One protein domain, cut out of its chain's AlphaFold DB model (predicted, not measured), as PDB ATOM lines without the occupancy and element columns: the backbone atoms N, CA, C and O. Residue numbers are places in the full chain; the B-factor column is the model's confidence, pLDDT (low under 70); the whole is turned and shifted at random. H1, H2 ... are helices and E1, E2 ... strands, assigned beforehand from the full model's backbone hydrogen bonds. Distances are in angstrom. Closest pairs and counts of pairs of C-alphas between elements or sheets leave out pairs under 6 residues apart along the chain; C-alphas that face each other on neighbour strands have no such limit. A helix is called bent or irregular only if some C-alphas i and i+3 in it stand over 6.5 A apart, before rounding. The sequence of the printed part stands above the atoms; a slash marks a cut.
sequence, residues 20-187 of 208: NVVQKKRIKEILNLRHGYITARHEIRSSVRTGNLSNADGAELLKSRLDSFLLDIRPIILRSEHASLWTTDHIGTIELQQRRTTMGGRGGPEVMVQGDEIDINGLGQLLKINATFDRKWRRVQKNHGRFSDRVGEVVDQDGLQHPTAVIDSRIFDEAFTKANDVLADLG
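AT A GLANCE: This is residues 20 to 187 of the 208 residues of an uncharacterized protein of Haloquadratum walsbyi (strain DSM 16854 / JCM 12705 / C23) (UniProt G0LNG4). Two long helices, H1 and H2, form a helical hairpin, and H6 joins them as a bundle, helices side by side; next to this bundle a long two-stranded hairpin, E1 and E2, runs away from H3 and H4, with H5 packed loosely on it. The free start of H1 and the turn of the strand hairpin lie at the two ends of the longest axis. The printed part has 168 residues, with six named helices and two named strands in the order H1 H2 H3 E1 E2 H4 H5 H6; the sheet, E1 - E2, is antiparallel and the class is mostly helix. The whole is flat, spanning 70 by 35 by 19 A, and only just loose, close to compact, with a radius of gyration of the C-alphas of 18.8 A.

HOW THE PARTS SIT: H1, residues 20 to 49, touches H2, residues 55 to 79, at a shallow tilt of 22 degrees, opposite ways; the closest C-alphas, of Leu 33 and Phe 69, are 5.4 A apart. H2, the hub, also touches H6, residues 170 to 185, at a shallow tilt of 26 degrees, the same way, closest at the C-alphas of Lys 63 and Phe 172, 6.6 A. With its residues 74 to 78 alone H2 touches H3, residues 83 to 87, and H3 touches H4, residues 123 to 126, where the closest C-alphas, of Trp 86 and Leu 123, are 4.6 A apart. E1, residues 90 to 101, and E2, residues 110 to 121, form an antiparallel hairpin at 160 degrees; N 94 and O 118, 2.9 A, and N 111 and O 100, 2.8 A, are within hydrogen-bond range. The closest C-alphas of E1 and H6, Gly 92 and Ile 171, are 5.9 A apart. H5, residues 129 to 144, touches no helix; its closest C-alpha pair with E2, Val 140 and Gly 115, is 7.7 A apart. Every O i to N i+4 pair is within hydrogen-bond range in H1 and H6, against 19 of 21 in H2, 11 of 12 in H5 and 0 of 1 in H3, where 2 of 2 O i to N i+3 pairs are; H4 is too short for an O i to N i+4 pair.

IN THESE COORDINATES: H1 begins at C-alpha 20 (16.870, 101.907, 145.298) and measures 43.5 A. H2 measures 35.5 A; it has a kink of 48 degrees near residue 73 and is irregular, C-alphas 72 and 75 being 7.2 A apart. E1 measures 33.8 A, ending at C-alpha 101 (-19.633, 67.468, 181.751), and E2 32.4 A. H5 measures 22.9 A and H6 22.6 A, ending at C-alpha 185 (10.623, 103.051, 164.590).

THE WHOLE: The C-alphas farthest apart, of Asn 20 and Gly 104, are 70.4 A apart, and the printed part has no cut. The link from H5 to H6, residues 145 to 169, is long. The mean pLDDT of the printed part is 74.6; 59 residues are under 70, among them 97 to 116 and 134 to 167.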
ATOM      1  N   ASN A  20      17.923 100.955 144.947       61.88
ATOM      2  CA  ASN A  20      16.870 101.907 145.298       61.88
ATOM      3  C   ASN A  20      15.524 101.516 144.677       61.88
ATOM      4  O   ASN A  20      14.482 101.651 145.317       61.88
ATOM      5  N   VAL A  21      15.512 101.002 143.443       66.12
ATOM      6  CA  VAL A  21      14.276 100.563 142.774       66.12
ATOM      7  C   VAL A  21      13.761  99.266 143.395       66.12
ATOM      8  O   VAL A  21      12.558  99.130 143.630       66.12
ATOM      9  N   VAL A  22      14.653  98.318 143.688       71.62
ATOM     10  CA  VAL A  22      14.303  97.051 144.350       71.62
ATOM     11  C   VAL A  22      13.791  97.304 145.769       71.62
ATOM     12  O   VAL A  22      12.747  96.773 146.149       71.62
ATOM     13  N   GLN A  23      14.455  98.174 146.524       68.69
ATOM     14  CA  GLN A  23      14.059  98.559 147.874       68.69
ATOM     15  C   GLN A  23      12.722  99.306 147.881       68.69
ATOM     16  O   GLN A  23      11.848  98.962 148.671       68.69
ATOM     17  N   LYS A  24      12.493 100.248 146.956       72.25
ATOM     18  CA  LYS A  24      11.188 100.918 146.800       72.25
ATOM     19  C   LYS A  24      10.064  99.932 146.474       72.25
ATOM     20  O   LYS A  24       8.994 100.008 147.075       72.25
ATOM     21  N   LYS A  25      10.296  98.979 145.562       78.75
ATOM     22  CA  LYS A  25       9.324  97.912 145.258       78.75
ATOM     23  C   LYS A  25       9.017  97.065 146.489       78.75
ATOM     24  O   LYS A  25       7.853  96.766 146.738       78.75
ATOM     25  N   ARG A  26      10.044  96.726 147.269       79.12
ATOM     26  CA  ARG A  26       9.900  95.939 148.492       79.12
ATOM     27  C   ARG A  26       9.112  96.678 149.570       79.12
ATOM     28  O   ARG A  26       8.213  96.102 150.166       79.12
ATOM     29  N   ILE A  27       9.395  97.962 149.776       80.62
ATOM     30  CA  ILE A  27       8.637  98.812 150.701       80.62
ATOM     31  C   ILE A  27       7.168  98.888 150.266       80.62
ATOM     32  O   ILE A  27       6.278  98.702 151.088       80.62
ATOM     33  N   LYS A  28       6.901  99.073 148.967       83.06
ATOM     34  CA  LYS A  28       5.533  99.064 148.429       83.06
ATOM     35  C   LYS A  28       4.808  97.742 148.706       83.06
ATOM     36  O   LYS A  28       3.636  97.754 149.064       83.06
ATOM     37  N   GLU A  29       5.488  96.611 148.552       86.19
ATOM     38  CA  GLU A  29       4.928  95.288 148.856       86.19
ATOM     39  C   GLU A  29       4.563  95.147 150.343       86.19
ATOM     40  O   GLU A  29       3.450  94.729 150.657       86.19
ATOM     41  N   ILE A  30       5.436  95.596 151.248       85.69
ATOM     42  CA  ILE A  30       5.175  95.609 152.696       85.69
ATOM     43  C   ILE A  30       3.954  96.471 153.030       85.69
ATOM     44  O   ILE A  30       3.082  96.035 153.782       85.69
ATOM     45  N   LEU A  31       3.855  97.669 152.450       85.56
ATOM     46  CA  LEU A  31       2.716  98.567 152.660       85.56
ATOM     47  C   LEU A  31       1.411  97.965 152.122       85.56
ATOM     48  O   LEU A  31       0.383  98.035 152.794       85.56
ATOM     49  N   ASN A  32       1.454  97.297 150.967       88.25
ATOM     50  CA  ASN A  32       0.302  96.578 150.424       88.25
ATOM     51  C   ASN A  32      -0.143  95.430 151.340       88.25
ATOM     52  O   ASN A  32      -1.340  95.223 151.525       88.25
ATOM     53  N   LEU A  33       0.799  94.683 151.923       89.56
ATOM     54  CA  LEU A  33       0.495  93.612 152.876       89.56
ATOM     55  C   LEU A  33      -0.086  94.165 154.183       89.56
ATOM     56  O   LEU A  33      -1.066  93.615 154.688       89.56
ATOM     57  N   ARG A  34       0.461  95.277 154.692       88.00
ATOM     58  CA  ARG A  34      -0.072  96.012 155.850       88.00
ATOM     59  C   ARG A  34      -1.511  96.454 155.596       88.00
ATOM     60  O   ARG A  34      -2.393  96.148 156.395       88.00
ATOM     61  N   HIS A  35      -1.759  97.119 154.468       87.81
ATOM     62  CA  HIS A  35      -3.096  97.549 154.069       87.81
ATOM     63  C   HIS A  35      -4.041  96.351 153.900       87.81
ATOM     64  O   HIS A  35      -5.144  96.346 154.438       87.81
ATOM     65  N   GLY A  36      -3.581  95.284 153.244       87.88
ATOM     66  CA  GLY A  36      -4.346  94.052 153.073       87.88
ATOM     67  C   GLY A  36      -4.750  93.396 154.396       87.88
ATOM     68  O   GLY A  36      -5.858  92.869 154.492       87.88
ATOM     69  N   TYR A  37      -3.899  93.447 155.428       90.62
ATOM     70  CA  TYR A  37      -4.255  92.984 156.771       90.62
ATOM     71  C   TYR A  37      -5.354  93.852 157.401       90.62
ATOM     72  O   TYR A  37      -6.346  93.315 157.894       90.62
ATOM     73  N   ILE A  38      -5.207  95.182 157.352       89.12
ATOM     74  CA  ILE A  38      -6.178  96.136 157.917       89.12
ATOM     75  C   ILE A  38      -7.551  95.950 157.265       89.12
ATOM     76  O   ILE A  38      -8.544  95.740 157.964       89.12
ATOM     77  N   THR A  39      -7.606  95.945 155.934       89.50
ATOM     78  CA  THR A  39      -8.850  95.772 155.179       89.50
ATOM     79  C   THR A  39      -9.501  94.425 155.490       89.50
ATOM     80  O   THR A  39     -10.671  94.384 155.877       89.50
ATOM     81  N   ALA A  40      -8.733  93.329 155.454       88.38
ATOM     82  CA  ALA A  40      -9.250  92.001 155.784       88.38
ATOM     83  C   ALA A  40      -9.814  91.939 157.210       88.38
ATOM     84  O   ALA A  40     -10.874  91.358 157.430       88.38
ATOM     85  N   ARG A  41      -9.154  92.569 158.187       89.69
ATOM     86  CA  ARG A  41      -9.639  92.643 159.571       89.69
ATOM     87  C   ARG A  41     -11.015  93.307 159.661       89.69
ATOM     88  O   ARG A  41     -11.883  92.798 160.372       89.69
ATOM     89  N   HIS A  42     -11.226  94.422 158.962       87.62
ATOM     90  CA  HIS A  42     -12.522  95.108 158.937       87.62
ATOM     91  C   HIS A  42     -13.608  94.262 158.260       87.62
ATOM     92  O   HIS A  42     -14.697  94.096 158.817       87.62
ATOM     93  N   GLU A  43     -13.302  93.677 157.102       87.81
ATOM     94  CA  GLU A  43     -14.226  92.821 156.349       87.81
ATOM     95  C   GLU A  43     -14.632  91.571 157.137       87.81
ATOM     96  O   GLU A  43     -15.819  91.243 157.214       87.81
ATOM     97  N   ILE A  44     -13.665  90.904 157.773       85.12
ATOM     98  CA  ILE A  44     -13.885  89.703 158.587       85.12
ATOM     99  C   ILE A  44     -14.753  90.042 159.794       85.12
ATOM    100  O   ILE A  44     -15.755  89.369 160.023       85.12
ATOM    101  N   ARG A  45     -14.441  91.114 160.535       83.31
ATOM    102  CA  ARG A  45     -15.259  91.548 161.683       83.31
ATOM    103  C   ARG A  45     -16.696  91.854 161.279       83.31
ATOM    104  O   ARG A  45     -17.624  91.475 161.991       83.31
ATOM    105  N   SER A  46     -16.884  92.523 160.143       84.69
ATOM    106  CA  SER A  46     -18.217  92.805 159.615       84.69
ATOM    107  C   SER A  46     -18.956  91.514 159.250       84.69
ATOM    108  O   SER A  46     -20.085  91.317 159.693       84.69
ATOM    109  N   SER A  47     -18.296  90.605 158.528       78.94
ATOM    110  CA  SER A  47     -18.881  89.350 158.036       78.94
ATOM    111  C   SER A  47     -19.217  88.362 159.153       78.94
ATOM    112  O   SER A  47     -20.258  87.709 159.097       78.94
ATOM    113  N   VAL A  48     -18.377  88.295 160.188       76.25
ATOM    114  CA  VAL A  48     -18.643  87.545 161.424       76.25
ATOM    115  C   VAL A  48     -19.864  88.117 162.133       76.25
ATOM    116  O   VAL A  48     -20.789  87.386 162.470       76.25
ATOM    117  N   ARG A  49     -19.922  89.444 162.308       78.94
ATOM    118  CA  ARG A  49     -21.054  90.110 162.968       78.94
ATOM    119  C   ARG A  49     -22.380  89.876 162.240       78.94
ATOM    120  O   ARG A  49     -23.422  89.838 162.885       78.94
ATOM    121  N   THR A  50     -22.359  89.750 160.914       81.44
ATOM    122  CA  THR A  50     -23.557  89.488 160.104       81.44
ATOM    123  C   THR A  50     -23.861  87.998 159.927       81.44
ATOM    124  O   THR A  50     -24.822  87.676 159.235       81.44
ATOM    125  N   GLY A  51     -23.057  87.092 160.497       75.25
ATOM    126  CA  GLY A  51     -23.224  85.640 160.357       75.25
ATOM    127  C   GLY A  51     -22.883  85.084 158.968       75.25
ATOM    128  O   GLY A  51     -23.211  83.941 158.666       75.25
ATOM    129  N   ASN A  52     -22.233  85.877 158.109       79.00
ATOM    130  CA  ASN A  52     -21.817  85.452 156.765       79.00
ATOM    131  C   ASN A  52     -20.519  84.632 156.783       79.00
ATOM    132  O   ASN A  52     -20.209  83.948 155.810       79.00
ATOM    133  N   LEU A  53     -19.746  84.738 157.863       77.44
ATOM    134  CA  LEU A  53     -18.475  84.054 158.061       77.44
ATOM    135  C   LEU A  53     -18.424  83.533 159.498       77.44
ATOM    136  O   LEU A  53     -18.777  84.269 160.417       77.44
ATOM    137  N   SER A  54     -17.985  82.290 159.702       76.31
ATOM    138  CA  SER A  54     -17.779  81.775 161.060       76.31
ATOM    139  C   SER A  54     -16.582  82.468 161.720       76.31
ATOM    140  O   SER A  54     -15.661  82.932 161.035       76.31
ATOM    141  N   ASN A  55     -16.545  82.509 163.055       73.38
ATOM    142  CA  ASN A  55     -15.369  83.024 163.766       73.38
ATOM    143  C   ASN A  55     -14.091  82.236 163.426       73.38
ATOM    144  O   ASN A  55     -13.007  82.817 163.356       73.38
ATOM    145  N   ALA A  56     -14.224  80.930 163.174       73.81
ATOM    146  CA  ALA A  56     -13.123  80.045 162.801       73.81
ATOM    147  C   ALA A  56     -12.507  80.428 161.451       73.81
ATOM    148  O   ALA A  56     -11.305  80.687 161.366       73.81
ATOM    149  N   ASP A  57     -13.347  80.529 160.421       78.38
ATOM    150  CA  ASP A  57     -12.913  80.873 159.066       78.38
ATOM    151  C   ASP A  57     -12.337  82.298 159.029       78.38
ATOM    152  O   ASP A  57     -11.325  82.561 158.376       78.38
ATOM    153  N   GLY A  58     -12.936  83.220 159.792       81.12
ATOM    154  CA  GLY A  58     -12.421  84.575 159.970       81.12
ATOM    155  C   GLY A  58     -11.026  84.612 160.591       81.12
ATOM    156  O   GLY A  58     -10.142  85.307 160.089       81.12
ATOM    157  N   ALA A  59     -10.789  83.844 161.653       81.69
ATOM    158  CA  ALA A  59      -9.480  83.779 162.294       81.69
ATOM    159  C   ALA A  59      -8.411  83.155 161.380       81.69
ATOM    160  O   ALA A  59      -7.282  83.645 161.345       81.69
ATOM    161  N   GLU A  60      -8.747  82.115 160.612       82.94
ATOM    162  CA  GLU A  60      -7.817  81.484 159.668       82.94
ATOM    163  C   GLU A  60      -7.425  82.435 158.529       82.94
ATOM    164  O   GLU A  60      -6.237  82.583 158.215       82.94
ATOM    165  N   LEU A  61      -8.402  83.144 157.954       86.12
ATOM    166  CA  LEU A  61      -8.153  84.157 156.930       86.12
ATOM    167  C   LEU A  61      -7.271  85.287 157.465       86.12
ATOM    168  O   LEU A  61      -6.289  85.657 156.817       86.12
ATOM    169  N   LEU A  62      -7.578  85.803 158.658       89.00
ATOM    170  CA  LEU A  62      -6.798  86.872 159.275       89.00
ATOM    171  C   LEU A  62      -5.361  86.422 159.567       89.00
ATOM    172  O   LEU A  62      -4.410  87.148 159.269       89.00
ATOM    173  N   LYS A  63      -5.187  85.193 160.064       89.25
ATOM    174  CA  LYS A  63      -3.870  84.594 160.286       89.25
ATOM    175  C   LYS A  63      -3.069  84.487 158.989       89.25
ATOM    176  O   LYS A  63      -1.892  84.819 158.982       89.25
ATOM    177  N   SER A  64      -3.681  84.049 157.892       89.38
ATOM    178  CA  SER A  64      -3.003  83.935 156.591       89.38
ATOM    179  C   SER A  64      -2.464  85.286 156.095       89.38
ATOM    180  O   SER A  64      -1.331  85.383 155.607       89.38
ATOM    181  N   ARG A  65      -3.245  86.361 156.284       92.25
ATOM    182  CA  ARG A  65      -2.803  87.735 155.987       92.25
ATOM    183  C   ARG A  65      -1.645  88.161 156.881       92.25
ATOM    184  O   ARG A  65      -0.658  88.685 156.368       92.25
ATOM    185  N   LEU A  66      -1.737  87.881 158.183       93.38
ATOM    186  CA  LEU A  66      -0.657  88.160 159.123       93.38
ATOM    187  C   LEU A  66       0.622  87.402 158.753       93.38
ATOM    188  O   LEU A  66       1.685  88.004 158.703       93.38
ATOM    189  N   ASP A  67       0.531  86.104 158.460       93.06
ATOM    190  CA  ASP A  67       1.683  85.265 158.119       93.06
ATOM    191  C   ASP A  67       2.435  85.837 156.910       93.06
ATOM    192  O   ASP A  67       3.664  85.916 156.928       93.06
ATOM    193  N   SER A  68       1.703  86.284 155.885       92.12
ATOM    194  CA  SER A  68       2.291  86.903 154.693       92.12
ATOM    195  C   SER A  68       3.020  88.203 155.035       92.12
ATOM    196  O   SER A  68       4.174  88.370 154.650       92.12
ATOM    197  N   PHE A  69       2.396  89.084 155.823       93.81
ATOM    198  CA  PHE A  69       3.023  90.317 156.302       93.81
ATOM    199  C   PHE A  69       4.281  90.041 157.143       93.81
ATOM    200  O   PHE A  69       5.347  90.585 156.862       93.81
ATOM    201  N   LEU A  70       4.194  89.135 158.123       94.44
ATOM    202  CA  LEU A  70       5.300  88.789 159.017       94.44
ATOM    203  C   LEU A  70       6.489  88.167 158.279       94.44
ATOM    204  O   LEU A  70       7.638  88.470 158.599       94.44
ATOM    205  N   LEU A  71       6.241  87.290 157.303       93.31
ATOM    206  CA  LEU A  71       7.304  86.704 156.483       93.31
ATOM    207  C   LEU A  71       8.043  87.771 155.674       93.31
ATOM    208  O   LEU A  71       9.262  87.672 155.515       93.31
ATOM    209  N   ASP A  72       7.321  88.785 155.207       90.69
ATOM    210  CA  ASP A  72       7.867  89.823 154.349       90.69
ATOM    211  C   ASP A  72       8.793  90.791 155.095       90.69
ATOM    212  O   ASP A  72       9.881  91.121 154.609       90.69
ATOM    213  N   ILE A  73       8.391  91.163 156.311       90.56
ATOM    214  CA  ILE A  73       9.123  92.083 157.192       90.56
ATOM    215  C   ILE A  73      10.186  91.381 158.041       90.56
ATOM    216  O   ILE A  73      11.046  92.042 158.625       90.56
ATOM    217  N   ARG A  74      10.177  90.043 158.108       93.12
ATOM    218  CA  ARG A  74      11.145  89.251 158.884       93.12
ATOM    219  C   ARG A  74      12.600  89.685 158.666       93.12
ATOM    220  O   ARG A  74      13.306  89.838 159.663       93.12
ATOM    221  N   PRO A  75      13.096  89.868 157.424       89.69
ATOM    222  CA  PRO A  75      14.489  90.254 157.214       89.69
ATOM    223  C   PRO A  75      14.810  91.640 157.781       89.69
ATOM    224  O   PRO A  75      15.946  91.874 158.170       89.69
ATOM    225  N   ILE A  76      13.822  92.537 157.835       88.12
ATOM    226  CA  ILE A  76      13.962  93.895 158.369       88.12
ATOM    227  C   ILE A  76      14.066  93.831 159.894       88.12
ATOM    228  O   ILE A  76      15.043  94.319 160.451       88.12
ATOM    229  N   ILE A  77      13.132  93.134 160.553       88.50
ATOM    230  CA  ILE A  77      13.132  92.956 162.016       88.50
ATOM    231  C   ILE A  77      14.411  92.252 162.492       88.50
ATOM    232  O   ILE A  77      15.009  92.642 163.485       88.50
ATOM    233  N   LEU A  78      14.868  91.215 161.782       90.81
ATOM    234  CA  LEU A  78      16.071  90.468 162.177       90.81
ATOM    235  C   LEU A  78      17.383  91.239 161.967       90.81
ATOM    236  O   LEU A  78      18.406  90.829 162.509       90.81
ATOM    237  N   ARG A  79      17.369  92.305 161.160       88.62
ATOM    238  CA  ARG A  79      18.531  93.175 160.916       88.62
ATOM    239  C   ARG A  79      18.489  94.462 161.741       88.62
ATOM    240  O   ARG A  79      19.469  95.203 161.714       88.62
ATOM    241  N   SER A  80      17.388  94.735 162.439       88.38
ATOM    242  CA  SER A  80      17.239  95.889 163.321       88.38
ATOM    243  C   SER A  80      17.570  95.546 164.774       88.38
ATOM    244  O   SER A  80      17.845  94.397 165.128       88.38
ATOM    245  N   GLU A  81      17.512  96.553 165.642       91.44
ATOM    246  CA  GLU A  81      17.637  96.379 167.092       91.44
ATOM    247  C   GLU A  81      16.462  95.613 167.727       91.44
ATOM    248  O   GLU A  81      16.575  95.130 168.851       91.44
ATOM    249  N   HIS A  82      15.374  95.397 166.981       92.94
ATOM    250  CA  HIS A  82      14.160  94.723 167.445       92.94
ATOM    251  C   HIS A  82      14.154  93.211 167.160       92.94
ATOM    252  O   HIS A  82      13.099  92.576 167.158       92.94
ATOM    253  N   ALA A  83      15.311  92.587 166.918       92.00
ATOM    254  CA  ALA A  83      15.397  91.151 166.624       92.00
ATOM    255  C   ALA A  83      14.802  90.256 167.739       92.00
ATOM    256  O   ALA A  83      14.345  89.137 167.466       92.00
ATOM    257  N   SER A  84      14.758  90.747 168.984       94.19
ATOM    258  CA  SER A  84      14.093  90.089 170.119       94.19
ATOM    259  C   SER A  84      12.593  89.888 169.880       94.19
ATOM    260  O   SER A  84      12.065  88.823 170.214       94.19
ATOM    261  N   LEU A  85      11.928  90.813 169.176       93.88
ATOM    262  CA  LEU A  85      10.507  90.720 168.837       93.88
ATOM    263  C   LEU A  85      10.201  89.485 167.988       93.88
ATOM    264  O   LEU A  85       9.116  88.909 168.059       93.88
ATOM    265  N   TRP A  86      11.165  89.024 167.191       95.31
ATOM    266  CA  TRP A  86      10.980  87.826 166.383       95.31
ATOM    267  C   TRP A  86      11.027  86.530 167.205       95.31
ATOM    268  O   TRP A  86      10.450  85.522 166.789       95.31
ATOM    269  N   THR A  87      11.721  86.525 168.347       91.44
ATOM    270  CA  THR A  87      12.154  85.282 169.011       91.44
ATOM    271  C   THR A  87      11.749  85.149 170.472       91.44
ATOM    272  O   THR A  87      11.384  84.048 170.876       91.44
ATOM    273  N   THR A  88      11.831  86.217 171.260       92.00
ATOM    274  CA  THR A  88      11.754  86.147 172.725       92.00
ATOM    275  C   THR A  88      10.688  87.039 173.329       92.00
ATOM    276  O   THR A  88      10.202  86.713 174.409       92.00
ATOM    277  N   ASP A  89      10.318  88.134 172.668       93.94
ATOM    278  CA  ASP A  89       9.416  89.103 173.288       93.94
ATOM    279  C   ASP A  89       8.000  88.555 173.361       93.94
ATOM    280  O   ASP A  89       7.513  87.893 172.442       93.94
ATOM    281  N   HIS A  90       7.326  88.834 174.469       92.69
ATOM    282  CA  HIS A  90       5.968  88.367 174.665       92.69
ATOM    283  C   HIS A  90       5.027  89.037 173.664       92.69
ATOM    284  O   HIS A  90       4.903  90.263 173.632       92.69
ATOM    285  N   ILE A  91       4.338  88.231 172.862       91.25
ATOM    286  CA  ILE A  91       3.312  88.705 171.939       91.25
ATOM    287  C   ILE A  91       1.955  88.674 172.623       91.25
ATOM    288  O   ILE A  91       1.303  89.706 172.676       91.25
ATOM    289  N   GLY A  92       1.563  87.533 173.185       87.00
ATOM    290  CA  GLY A  92       0.296  87.378 173.892       87.00
ATOM    291  C   GLY A  92       0.115  85.969 174.447       87.00
ATOM    292  O   GLY A  92       0.939  85.083 174.202       87.00
ATOM    293  N   THR A  93      -0.988  85.751 175.155       83.62
ATOM    294  CA  THR A  93      -1.339  84.452 175.744       83.62
ATOM    295  C   THR A  93      -2.640  83.941 175.140       83.62
ATOM    296  O   THR A  93      -3.608  84.684 174.990       83.62
ATOM    297  N   ILE A  94      -2.662  82.658 174.779       79.00
ATOM    298  CA  ILE A  94      -3.866  81.956 174.327       79.00
ATOM    299  C   ILE A  94      -4.314  81.002 175.418       79.00
ATOM    300  O   ILE A  94      -3.553  80.135 175.848       79.00
ATOM    301  N   GLU A  95      -5.578  81.105 175.800       73.38
ATOM    302  CA  GLU A  95      -6.205  80.162 176.713       73.38
ATOM    303  C   GLU A  95      -6.757  78.950 175.955       73.38
ATOM    304  O   GLU A  95      -7.546  79.062 175.016       73.38
ATOM    305  N   LEU A  96      -6.364  77.757 176.391       71.25
ATOM    306  CA  LEU A  96      -6.945  76.496 175.962       71.25
ATOM    307  C   LEU A  96      -8.167  76.195 176.820       71.25
ATOM    308  O   LEU A  96      -8.034  75.877 178.001       71.25
ATOM    309  N   GLN A  97      -9.357  76.232 176.231       65.81
ATOM    310  CA  GLN A  97     -10.588  75.887 176.940       65.81
ATOM    311  C   GLN A  97     -10.974  74.423 176.708       65.81
ATOM    312  O   GLN A  97     -10.944  73.931 175.583       65.81
ATOM    313  N   GLN A  98     -11.357  73.719 177.773       62.44
ATOM    314  CA  GLN A  98     -11.810  72.327 177.755       62.44
ATOM    315  C   GLN A  98     -13.287  72.236 178.128       62.44
ATOM    316  O   GLN A  98     -13.748  72.928 179.030       62.44
ATOM    317  N   ARG A  99     -14.030  71.305 177.528       61.19
ATOM    318  CA  ARG A  99     -15.371  70.963 178.016       61.19
ATOM    319  C   ARG A  99     -15.316  69.931 179.123       61.19
ATOM    320  O   ARG A  99     -14.705  68.874 178.969       61.19
ATOM    321  N   ARG A 100     -16.024  70.203 180.215       58.44
ATOM    322  CA  ARG A 100     -16.299  69.233 181.274       58.44
ATOM    323  C   ARG A 100     -17.799  69.055 181.433       58.44
ATOM    324  O   ARG A 100     -18.522  70.010 181.681       58.44
ATOM    325  N   THR A 101     -18.268  67.816 181.347       56.34
ATOM    326  CA  THR A 101     -19.633  67.468 181.751       56.34
ATOM    327  C   THR A 101     -19.666  67.366 183.272       56.34
ATOM    328  O   THR A 101     -19.023  66.491 183.859       56.34
ATOM    329  N   THR A 102     -20.382  68.267 183.937       51.16
ATOM    330  CA  THR A 102     -20.487  68.246 185.400       51.16
ATOM    331  C   THR A 102     -21.568  67.257 185.859       51.16
ATOM    332  O   THR A 102     -22.744  67.425 185.564       51.16
ATOM    333  N   MET A 103     -21.118  66.260 186.632       43.09
ATOM    334  CA  MET A 103     -21.838  65.225 187.401       43.09
ATOM    335  C   MET A 103     -22.401  63.980 186.675       43.09
ATOM    336  O   MET A 103     -23.349  64.027 185.901       43.09
ATOM    337  N   GLY A 104     -21.886  62.811 187.086       45.03
ATOM    338  CA  GLY A 104     -22.670  61.584 187.308       45.03
ATOM    339  C   GLY A 104     -22.997  60.661 186.129       45.03
ATOM    340  O   GLY A 104     -23.284  59.490 186.362       45.03
ATOM    341  N   GLY A 105     -22.925  61.106 184.878       47.03
ATOM    342  CA  GLY A 105     -23.239  60.245 183.734       47.03
ATOM    343  C   GLY A 105     -23.428  61.024 182.439       47.03
ATOM    344  O   GLY A 105     -23.508  62.249 182.449       47.03
ATOM    345  N   ARG A 106     -23.480  60.294 181.317       48.97
ATOM    346  CA  ARG A 106     -23.781  60.820 179.973       48.97
ATOM    347  C   ARG A 106     -25.086  61.638 180.017       48.97
ATOM    348  O   ARG A 106     -26.154  61.041 179.955       48.97
ATOM    349  N   GLY A 107     -25.008  62.964 180.144       55.25
ATOM    350  CA  GLY A 107     -26.186  63.846 180.103       55.25
ATOM    351  C   GLY A 107     -26.199  65.052 181.050       55.25
ATOM    352  O   GLY A 107     -27.174  65.795 181.023       55.25
ATOM    353  N   GLY A 108     -25.174  65.265 181.883       56.94
ATOM    354  CA  GLY A 108     -25.068  66.488 182.695       56.94
ATOM    355  C   GLY A 108     -24.809  67.755 181.858       56.94
ATOM    356  O   GLY A 108     -24.369  67.643 180.712       56.94
ATOM    357  N   PRO A 109     -25.052  68.960 182.408       57.53
ATOM    358  CA  PRO A 109     -24.715  70.209 181.733       57.53
ATOM    359  C   PRO A 109     -23.209  70.273 181.444       57.53
ATOM    360  O   PRO A 109     -22.376  69.978 182.313       57.53
ATOM    361  N   GLU A 110     -22.870  70.632 180.207       57.66
ATOM    362  CA  GLU A 110     -21.495  70.888 179.787       57.66
ATOM    363  C   GLU A 110     -21.068  72.276 180.269       57.66
ATOM    364  O   GLU A 110     -21.778  73.262 180.084       57.66
ATOM    365  N   VAL A 111     -19.901  72.346 180.900       58.84
ATOM    366  CA  VAL A 111     -19.278  73.586 181.359       58.84
ATOM    367  C   VAL A 111     -17.928  73.721 180.666       58.84
ATOM    368  O   VAL A 111     -17.144  72.768 180.626       58.84
ATOM    369  N   MET A 112     -17.647  74.903 180.117       59.84
ATOM    370  CA  MET A 112     -16.310  75.253 179.633       59.84
ATOM    371  C   MET A 112     -15.417  75.532 180.845       59.84
ATOM    372  O   MET A 112     -15.746  76.361 181.690       59.84
ATOM    373  N   VAL A 113     -14.300  74.824 180.952       60.53
ATOM    374  CA  VAL A 113     -13.315  74.966 182.026       60.53
ATOM    375  C   VAL A 113     -11.968  75.306 181.403       60.53
ATOM    376  O   VAL A 113     -11.583  74.722 180.390       60.53
ATOM    377  N   GLN A 114     -11.245  76.242 182.011       61.97
ATOM    378  CA  GLN A 114      -9.892  76.593 181.592       61.97
ATOM    379  C   GLN A 114      -8.977  75.366 181.711       61.97
ATOM    380  O   GLN A 114      -8.934  74.698 182.746       61.97
ATOM    381  N   GLY A 115      -8.317  75.031 180.608       63.12
ATOM    382  CA  GLY A 115      -7.470  73.858 180.475       63.12
ATOM    383  C   GLY A 115      -6.005  74.158 180.749       63.12
ATOM    384  O   GLY A 115      -5.443  73.564 181.656       63.12
ATOM    385  N   ASP A 116      -5.412  75.039 179.940       69.94
ATOM    386  CA  ASP A 116      -3.988  75.409 179.961       69.94
ATOM    387  C   ASP A 116      -3.782  76.764 179.256       69.94
ATOM    388  O   ASP A 116      -4.590  77.156 178.419       69.94
ATOM    389  N   GLU A 117      -2.674  77.455 179.522       77.50
ATOM    390  CA  GLU A 117      -2.287  78.685 178.814       77.50
ATOM    391  C   GLU A 117      -1.105  78.445 177.852       77.50
ATOM    392  O   GLU A 117      -0.205  77.612 178.061       77.50
ATOM    393  N   ILE A 118      -1.118  79.151 176.723       80.50
ATOM    394  CA  ILE A 118      -0.039  79.167 175.739       80.50
ATOM    395  C   ILE A 118       0.471  80.588 175.585       80.50
ATOM    396  O   ILE A 118      -0.085  81.369 174.820       80.50
ATOM    397  N   ASP A 119       1.600  80.864 176.224       86.81
ATOM    398  CA  ASP A 119       2.355  82.074 175.932       86.81
ATOM    399  C   ASP A 119       3.012  81.975 174.557       86.81
ATOM    400  O   ASP A 119       3.662  80.978 174.198       86.81
ATOM    401  N   ILE A 120       2.815  83.029 173.780       88.50
ATOM    402  CA  ILE A 120       3.413  83.228 172.474       88.50
ATOM    403  C   ILE A 120       4.523  84.250 172.635       88.50
ATOM    404  O   ILE A 120       4.264  85.431 172.851       88.50
ATOM    405  N   ASN A 121       5.757  83.771 172.522       92.38
ATOM    406  CA  ASN A 121       6.958  84.580 172.627       92.38
ATOM    407  C   ASN A 121       7.640  84.601 171.258       92.38
ATOM    408  O   ASN A 121       8.036  83.570 170.712       92.38
ATOM    409  N   GLY A 122       7.733  85.792 170.687       92.81
ATOM    410  CA  GLY A 122       8.263  86.043 169.364       92.81
ATOM    411  C   GLY A 122       7.242  85.868 168.237       92.81
ATOM    412  O   GLY A 122       6.475  84.900 168.182       92.81
ATOM    413  N   LEU A 123       7.303  86.765 167.253       93.62
ATOM    414  CA  LEU A 123       6.513  86.681 166.018       93.62
ATOM    415  C   LEU A 123       6.761  85.366 165.254       93.62
ATOM    416  O   LEU A 123       5.849  84.798 164.653       93.62
ATOM    417  N   GLY A 124       7.973  84.808 165.332       91.19
ATOM    418  CA  GLY A 124       8.297  83.524 164.710       91.19
ATOM    419  C   GLY A 124       7.526  82.330 165.292       91.19
ATOM    420  O   GLY A 124       7.380  81.310 164.608       91.19
ATOM    421  N   GLN A 125       7.020  82.429 166.527       89.12
ATOM    422  CA  GLN A 125       6.178  81.396 167.136       89.12
ATOM    423  C   GLN A 125       4.756  81.412 166.552       89.12
ATOM    424  O   GLN A 125       4.172  80.339 166.385       89.12
ATOM    425  N   LEU A 126       4.235  82.581 166.151       86.25
ATOM    426  CA  LEU A 126       2.920  82.712 165.500       86.25
ATOM    427  C   LEU A 126       2.848  81.968 164.167       86.25
ATOM    428  O   LEU A 126       1.873  81.267 163.895       86.25
ATOM    429  N   LEU A 127       3.925  81.999 163.380       86.44
ATOM    430  CA  LEU A 127       4.015  81.234 162.130       86.44
ATOM    431  C   LEU A 127       3.871  79.716 162.354       86.44
ATOM    432  O   LEU A 127       3.493  78.974 161.452       86.44
ATOM    433  N   LYS A 128       4.162  79.234 163.568       83.88
ATOM    434  CA  LYS A 128       4.135  77.812 163.951       83.88
ATOM    435  C   LYS A 128       2.983  77.478 164.898       83.88
ATOM    436  O   LYS A 128       2.955  76.383 165.472       83.88
ATOM    437  N   ILE A 129       2.061  78.412 165.114       77.44
ATOM    438  CA  ILE A 129       1.135  78.338 166.240       77.44
ATOM    439  C   ILE A 129       0.130  77.200 166.107       77.44
ATOM    440  O   ILE A 129      -0.067  76.489 167.085       77.44
ATOM    441  N   ASN A 130      -0.374  76.916 164.902       74.12
ATOM    442  CA  ASN A 130      -1.301  75.802 164.665       74.12
ATOM    443  C   ASN A 130      -0.665  74.463 165.081       74.12
ATOM    444  O   ASN A 130      -1.238  73.692 165.845       74.12
ATOM    445  N   ALA A 131       0.594  74.232 164.692       64.81
ATOM    446  CA  ALA A 131       1.330  73.031 165.087       64.81
ATOM    447  C   ALA A 131       1.646  72.987 166.596       64.81
ATOM    448  O   ALA A 131       1.730  71.909 167.189       64.81
ATOM    449  N   THR A 132       1.861  74.146 167.225       66.50
ATOM    450  CA  THR A 132       2.127  74.256 168.671       66.50
ATOM    451  C   THR A 132       0.870  73.956 169.477       66.50
ATOM    452  O   THR A 132       0.921  73.185 170.441       66.50
ATOM    453  N   PHE A 133      -0.253  74.512 169.033       70.19
ATOM    454  CA  PHE A 133      -1.580  74.290 169.571       70.19
ATOM    455  C   PHE A 133      -1.937  72.803 169.515       70.19
ATOM    456  O   PHE A 133      -2.164  72.188 170.556       70.19
ATOM    457  N   ASP A 134      -1.839  72.183 168.334       67.06
ATOM    458  CA  ASP A 134      -2.096  70.753 168.133       67.06
ATOM    459  C   ASP A 134      -1.294  69.867 169.095       67.06
ATOM    460  O   ASP A 134      -1.806  68.896 169.659       67.06
ATOM    461  N   ARG A 135      -0.010  70.183 169.300       66.25
ATOM    462  CA  ARG A 135       0.870  69.417 170.194       66.25
ATOM    463  C   ARG A 135       0.476  69.560 171.660       66.25
ATOM    464  O   ARG A 135       0.439  68.545 172.361       66.25
ATOM    465  N   LYS A 136       0.223  70.786 172.132       69.00
ATOM    466  CA  LYS A 136      -0.204  71.036 173.519       69.00
ATOM    467  C   LYS A 136      -1.566  70.394 173.782       69.00
ATOM    468  O   LYS A 136      -1.725  69.694 174.780       69.00
ATOM    469  N   TRP A 137      -2.487  70.492 172.831       65.00
ATOM    470  CA  TRP A 137      -3.815  69.903 172.941       65.00
ATOM    471  C   TRP A 137      -3.796  68.368 173.009       65.00
ATOM    472  O   TRP A 137      -4.412  67.767 173.892       65.00
ATOM    473  N   ARG A 138      -2.988  67.702 172.171       66.62
ATOM    474  CA  ARG A 138      -2.788  66.239 172.258       66.62
ATOM    475  C   ARG A 138      -2.238  65.794 173.617       66.62
ATOM    476  O   ARG A 138      -2.485  64.663 174.033       66.62
ATOM    477  N   ARG A 139      -1.451  66.632 174.298       63.41
ATOM    478  CA  ARG A 139      -0.914  66.329 175.636       63.41
ATOM    479  C   ARG A 139      -2.003  66.430 176.702       63.41
ATOM    480  O   ARG A 139      -2.122  65.519 177.517       63.41
ATOM    481  N   VAL A 140      -2.813  67.483 176.643       62.00
ATOM    482  CA  VAL A 140      -3.986  67.674 177.504       62.00
ATOM    483  C   VAL A 140      -4.925  66.461 177.442       62.00
ATOM    484  O   VAL A 140      -5.264  65.897 178.483       62.00
ATOM    485  N   GLN A 141      -5.265  65.980 176.238       60.47
ATOM    486  CA  GLN A 141      -6.128  64.800 176.063       60.47
ATOM    487  C   GLN A 141      -5.555  63.531 176.714       60.47
ATOM    488  O   GLN A 141      -6.288  62.754 177.329       60.47
ATOM    489  N   LYS A 142      -4.236  63.318 176.609       61.12
ATOM    490  CA  LYS A 142      -3.568  62.133 177.172       61.12
ATOM    491  C   LYS A 142      -3.576  62.107 178.698       61.12
ATOM    492  O   LYS A 142      -3.702  61.030 179.269       61.12
ATOM    493  N   ASN A 143      -3.445  63.263 179.344       58.31
ATOM    494  CA  ASN A 143      -3.325  63.342 180.800       58.31
ATOM    495  C   ASN A 143      -4.661  63.181 181.535       58.31
ATOM    496  O   ASN A 143      -4.652  62.891 182.730       58.31
ATOM    497  N   HIS A 144      -5.798  63.348 180.849       56.81
ATOM    498  CA  HIS A 144      -7.088  63.452 181.526       56.81
ATOM    499  C   HIS A 144      -8.045  62.263 181.349       56.81
ATOM    500  O   HIS A 144      -8.872  62.077 182.226       56.81
ATOM    501  N   GLY A 145      -7.878  61.367 180.369       45.28
ATOM    502  CA  GLY A 145      -8.565  60.058 180.334       45.28
ATOM    503  C   GLY A 145     -10.100  60.084 180.157       45.28
ATOM    504  O   GLY A 145     -10.834  60.674 180.935       45.28
ATOM    505  N   ARG A 146     -10.605  59.373 179.131       44.97
ATOM    506  CA  ARG A 146     -12.043  59.178 178.805       44.97
ATOM    507  C   ARG A 146     -12.921  60.435 178.949       44.97
ATOM    508  O   ARG A 146     -14.019  60.385 179.501       44.97
ATOM    509  N   PHE A 147     -12.473  61.536 178.363       49.50
ATOM    510  CA  PHE A 147     -13.378  62.608 177.965       49.50
ATOM    511  C   PHE A 147     -14.021  62.231 176.630       49.50
ATOM    512  O   PHE A 147     -13.436  61.500 175.830       49.50
ATOM    513  N   SER A 148     -15.263  62.662 176.421       43.97
ATOM    514  CA  SER A 148     -15.910  62.572 175.117       43.97
ATOM    515  C   SER A 148     -15.101  63.433 174.150       43.97
ATOM    516  O   SER A 148     -15.214  64.654 174.196       43.97
ATOM    517  N   ASP A 149     -14.272  62.799 173.318       41.06
ATOM    518  CA  ASP A 149     -13.561  63.438 172.214       41.06
ATOM    519  C   ASP A 149     -14.579  64.063 171.253       41.06
ATOM    520  O   ASP A 149     -15.055  63.436 170.307       41.06
ATOM    521  N   ARG A 150     -14.932  65.322 171.500       39.62
ATOM    522  CA  ARG A 150     -15.353  66.233 170.444       39.62
ATOM    523  C   ARG A 150     -14.277  67.297 170.338       39.62
ATOM    524  O   ARG A 150     -13.986  68.023 171.284       39.62
ATOM    525  N   VAL A 151     -13.591  67.220 169.205       41.66
ATOM    526  CA  VAL A 151     -12.460  68.042 168.784       41.66
ATOM    527  C   VAL A 151     -12.760  69.513 169.047       41.66
ATOM    528  O   VAL A 151     -13.802  69.960 168.606       41.66
ATOM    529  N   GLY A 152     -11.843  70.226 169.715       39.59
ATOM    530  CA  GLY A 152     -11.618  71.681 169.649       39.59
ATOM    531  C   GLY A 152     -12.773  72.592 169.222       39.59
ATOM    532  O   GLY A 152     -12.558  73.471 168.403       39.59
ATOM    533  N   GLU A 153     -13.976  72.406 169.747       38.06
ATOM    534  CA  GLU A 153     -15.110  73.249 169.397       38.06
ATOM    535  C   GLU A 153     -15.081  74.474 170.322       38.06
ATOM    536  O   GLU A 153     -15.582  74.424 171.455       38.06
ATOM    537  N   VAL A 154     -14.518  75.583 169.836       41.25
ATOM    538  CA  VAL A 154     -15.030  76.897 170.242       41.25
ATOM    539  C   VAL A 154     -16.437  76.956 169.652       41.25
ATOM    540  O   VAL A 154     -16.598  77.032 168.439       41.25
ATOM    541  N   VAL A 155     -17.453  76.776 170.497       37.47
ATOM    542  CA  VAL A 155     -18.856  76.882 170.079       37.47
ATOM    543  C   VAL A 155     -19.095  78.348 169.792       37.47
ATOM    544  O   VAL A 155     -19.164  79.142 170.730       37.47
ATOM    545  N   ASP A 156     -19.240  78.712 168.521       37.22
ATOM    546  CA  ASP A 156     -20.088  79.859 168.224       37.22
ATOM    547  C   ASP A 156     -21.465  79.569 168.820       37.22
ATOM    548  O   ASP A 156     -21.935  78.432 168.737       37.22
ATOM    549  N   GLN A 157     -22.084  80.568 169.461       38.91
ATOM    550  CA  GLN A 157     -23.329  80.452 170.245       38.91
ATOM    551  C   GLN A 157     -24.476  79.697 169.534       38.91
ATOM    552  O   GLN A 157     -25.421  79.265 170.193       38.91
ATOM    553  N   ASP A 158     -24.360  79.476 168.225       42.06
ATOM    554  CA  ASP A 158     -25.316  78.815 167.343       42.06
ATOM    555  C   ASP A 158     -25.178  77.278 167.260       42.06
ATOM    556  O   ASP A 158     -25.960  76.620 166.571       42.06
ATOM    557  N   GLY A 159     -24.219  76.659 167.961       36.50
ATOM    558  CA  GLY A 159     -24.147  75.194 168.104       36.50
ATOM    559  C   GLY A 159     -23.716  74.426 166.845       36.50
ATOM    560  O   GLY A 159     -23.893  73.206 166.774       36.50
ATOM    561  N   LEU A 160     -23.147  75.118 165.855       38.44
ATOM    562  CA  LEU A 160     -22.602  74.514 164.640       38.44
ATOM    563  C   LEU A 160     -21.190  73.953 164.882       38.44
ATOM    564  O   LEU A 160     -20.330  74.596 165.480       38.44
ATOM    565  N   GLN A 161     -20.966  72.720 164.417       41.88
ATOM    566  CA  GLN A 161     -19.688  72.014 164.530       41.88
ATOM    567  C   GLN A 161     -18.687  72.571 163.511       41.88
ATOM    568  O   GLN A 161     -18.686  72.151 162.355       41.88
ATOM    569  N   HIS A 162     -17.817  73.487 163.937       36.94
ATOM    570  CA  HIS A 162     -16.635  73.877 163.166       36.94
ATOM    571  C   HIS A 162     -15.408  73.091 163.659       36.94
ATOM    572  O   HIS A 162     -15.225  72.937 164.870       36.94
ATOM    573  N   PRO A 163     -14.573  72.539 162.760       36.94
ATOM    574  CA  PRO A 163     -13.367  71.841 163.167       36.94
ATOM    575  C   PRO A 163     -12.302  72.846 163.626       36.94
ATOM    576  O   PRO A 163     -12.126  73.901 163.025       36.94
ATOM    577  N   THR A 164     -11.501  72.420 164.606       44.72
ATOM    578  CA  THR A 164     -10.294  73.076 165.147       44.72
ATOM    579  C   THR A 164     -10.537  74.204 166.149       44.72
ATOM    580  O   THR A 164     -11.342  75.103 165.952       44.72
ATOM    581  N   ALA A 165      -9.775  74.156 167.241       50.81
ATOM    582  CA  ALA A 165      -9.785  75.205 168.237       50.81
ATOM    583  C   ALA A 165      -9.255  76.497 167.614       50.81
ATOM    584  O   ALA A 165      -8.112  76.569 167.152       50.81
ATOM    585  N   VAL A 166     -10.127  77.491 167.575       58.06
ATOM    586  CA  VAL A 166      -9.863  78.769 166.936       58.06
ATOM    587  C   VAL A 166      -9.000  79.602 167.870       58.06
ATOM    588  O   VAL A 166      -9.355  79.828 169.026       58.06
ATOM    589  N   ILE A 167      -7.846  80.039 167.374       68.44
ATOM    590  CA  ILE A 167      -7.008  80.999 168.086       68.44
ATOM    591  C   ILE A 167      -7.719  82.345 168.068       68.44
ATOM    592  O   ILE A 167      -8.168  82.799 167.017       68.44
ATOM    593  N   ASP A 168      -7.793  82.982 169.232       72.88
ATOM    594  CA  ASP A 168      -8.365  84.313 169.370       72.88
ATOM    595  C   ASP A 168      -7.682  85.308 168.419       72.88
ATOM    596  O   ASP A 168      -6.470  85.523 168.495       72.88
ATOM    597  N   SER A 169      -8.465  85.939 167.543       78.19
ATOM    598  CA  SER A 169      -7.969  86.903 166.557       78.19
ATOM    599  C   SER A 169      -7.274  88.112 167.190       78.19
ATOM    600  O   SER A 169      -6.435  88.741 166.543       78.19
ATOM    601  N   ARG A 170      -7.533  88.402 168.473       81.56
ATOM    602  CA  ARG A 170      -6.846  89.454 169.234       81.56
ATOM    603  C   ARG A 170      -5.335  89.256 169.291       81.56
ATOM    604  O   ARG A 170      -4.608  90.244 169.267       81.56
ATOM    605  N   ILE A 171      -4.843  88.014 169.313       86.12
ATOM    606  CA  ILE A 171      -3.391  87.780 169.323       86.12
ATOM    607  C   ILE A 171      -2.738  88.128 167.983       86.12
ATOM    608  O   ILE A 171      -1.564  88.486 167.944       86.12
ATOM    609  N   PHE A 172      -3.496  88.043 166.886       90.19
ATOM    610  CA  PHE A 172      -3.029  88.446 165.563       90.19
ATOM    611  C   PHE A 172      -2.971  89.967 165.448       90.19
ATOM    612  O   PHE A 172      -1.985  90.495 164.940       90.19
ATOM    613  N   ASP A 173      -3.972  90.660 165.995       89.44
ATOM    614  CA  ASP A 173      -3.976  92.122 166.081       89.44
ATOM    615  C   ASP A 173      -2.791  92.639 166.908       89.44
ATOM    616  O   ASP A 173      -2.081  93.532 166.461       89.44
ATOM    617  N   GLU A 174      -2.524  92.036 168.066       91.44
ATOM    618  CA  GLU A 174      -1.392  92.402 168.924       91.44
ATOM    619  C   GLU A 174      -0.039  92.197 168.221       91.44
ATOM    620  O   GLU A 174       0.853  93.046 168.276       91.44
ATOM    621  N   ALA A 175       0.111  91.080 167.509       92.69
ATOM    622  CA  ALA A 175       1.299  90.798 166.713       92.69
ATOM    623  C   ALA A 175       1.487  91.795 165.566       92.69
ATOM    624  O   ALA A 175       2.608  92.226 165.297       92.69
ATOM    625  N   PHE A 176       0.391  92.145 164.891       93.81
ATOM    626  CA  PHE A 176       0.378  93.129 163.820       93.81
ATOM    627  C   PHE A 176       0.775  94.512 164.334       93.81
ATOM    628  O   PHE A 176       1.624  95.152 163.718       93.81
ATOM    629  N   THR A 177       0.220  94.955 165.463       92.75
ATOM    630  CA  THR A 177       0.581  96.231 166.095       92.75
ATOM    631  C   THR A 177       2.070  96.275 166.410       92.75
ATOM    632  O   THR A 177       2.767  97.115 165.857       92.75
ATOM    633  N   LYS A 178       2.599  95.294 167.154       94.00
ATOM    634  CA  LYS A 178       4.033  95.248 167.496       94.00
ATOM    635  C   LYS A 178       4.944  95.234 166.271       94.00
ATOM    636  O   LYS A 178       5.998  95.860 166.265       94.00
ATOM    637  N   ALA A 179       4.560  94.499 165.230       92.38
ATOM    638  CA  ALA A 179       5.300  94.472 163.976       92.38
ATOM    639  C   ALA A 179       5.286  95.835 163.260       92.38
ATOM    640  O   ALA A 179       6.314  96.238 162.720       92.38
ATOM    641  N   ASN A 180       4.152  96.543 163.260       90.12
ATOM    642  CA  ASN A 180       4.056  97.885 162.687       90.12
ATOM    643  C   ASN A 180       4.810  98.930 163.503       90.12
ATOM    644  O   ASN A 180       5.427  99.792 162.891       90.12
ATOM    645  N   ASP A 181       4.807  98.834 164.831       89.50
ATOM    646  CA  ASP A 181       5.563  99.743 165.696       89.50
ATOM    647  C   ASP A 181       7.056  99.691 165.339       89.50
ATOM    648  O   ASP A 181       7.681 100.721 165.124       89.50
ATOM    649  N   VAL A 182       7.601  98.489 165.111       88.56
ATOM    650  CA  VAL A 182       8.985  98.328 164.629       88.56
ATOM    651  C   VAL A 182       9.198  98.933 163.243       88.56
ATOM    652  O   VAL A 182      10.247  99.515 162.978       88.56
ATOM    653  N   LEU A 183       8.241  98.792 162.321       86.06
ATOM    654  CA  LEU A 183       8.361  99.448 161.015       86.06
ATOM    655  C   LEU A 183       8.347 100.975 161.157       86.06
ATOM    656  O   LEU A 183       9.097 101.646 160.449       86.06
ATOM    657  N   ALA A 184       7.541 101.514 162.071       84.56
ATOM    658  CA  ALA A 184       7.486 102.940 162.359       84.56
ATOM    659  C   ALA A 184       8.780 103.456 162.989       84.56
ATOM    660  O   ALA A 184       9.327 104.445 162.500       84.56
ATOM    661  N   ASP A 185       9.332 102.735 163.964       85.50
ATOM    662  CA  ASP A 185      10.623 103.051 164.590       85.50
ATOM    663  C   ASP A 185      11.765 103.082 163.562       85.50
ATOM    664  O   ASP A 185      12.675 103.908 163.635       85.50
ATOM    665  N   LEU A 186      11.692 102.228 162.536       80.94
ATOM    666  CA  LEU A 186      12.655 102.186 161.432       80.94
ATOM    667  C   LEU A 186      12.413 103.244 160.344       80.94
ATOM    668  O   LEU A 186      13.114 103.245 159.329       80.94
ATOM    669  N   GLY A 187      11.428 104.128 160.516       74.44
ATOM    670  CA  GLY A 187      11.065 105.143 159.525       74.44
ATOM    671  C   GLY A 187      10.452 104.559 158.248       74.44
ATOM    672  O   GLY A 187      10.456 105.210 157.206       74.44
TER     673      GLY A 187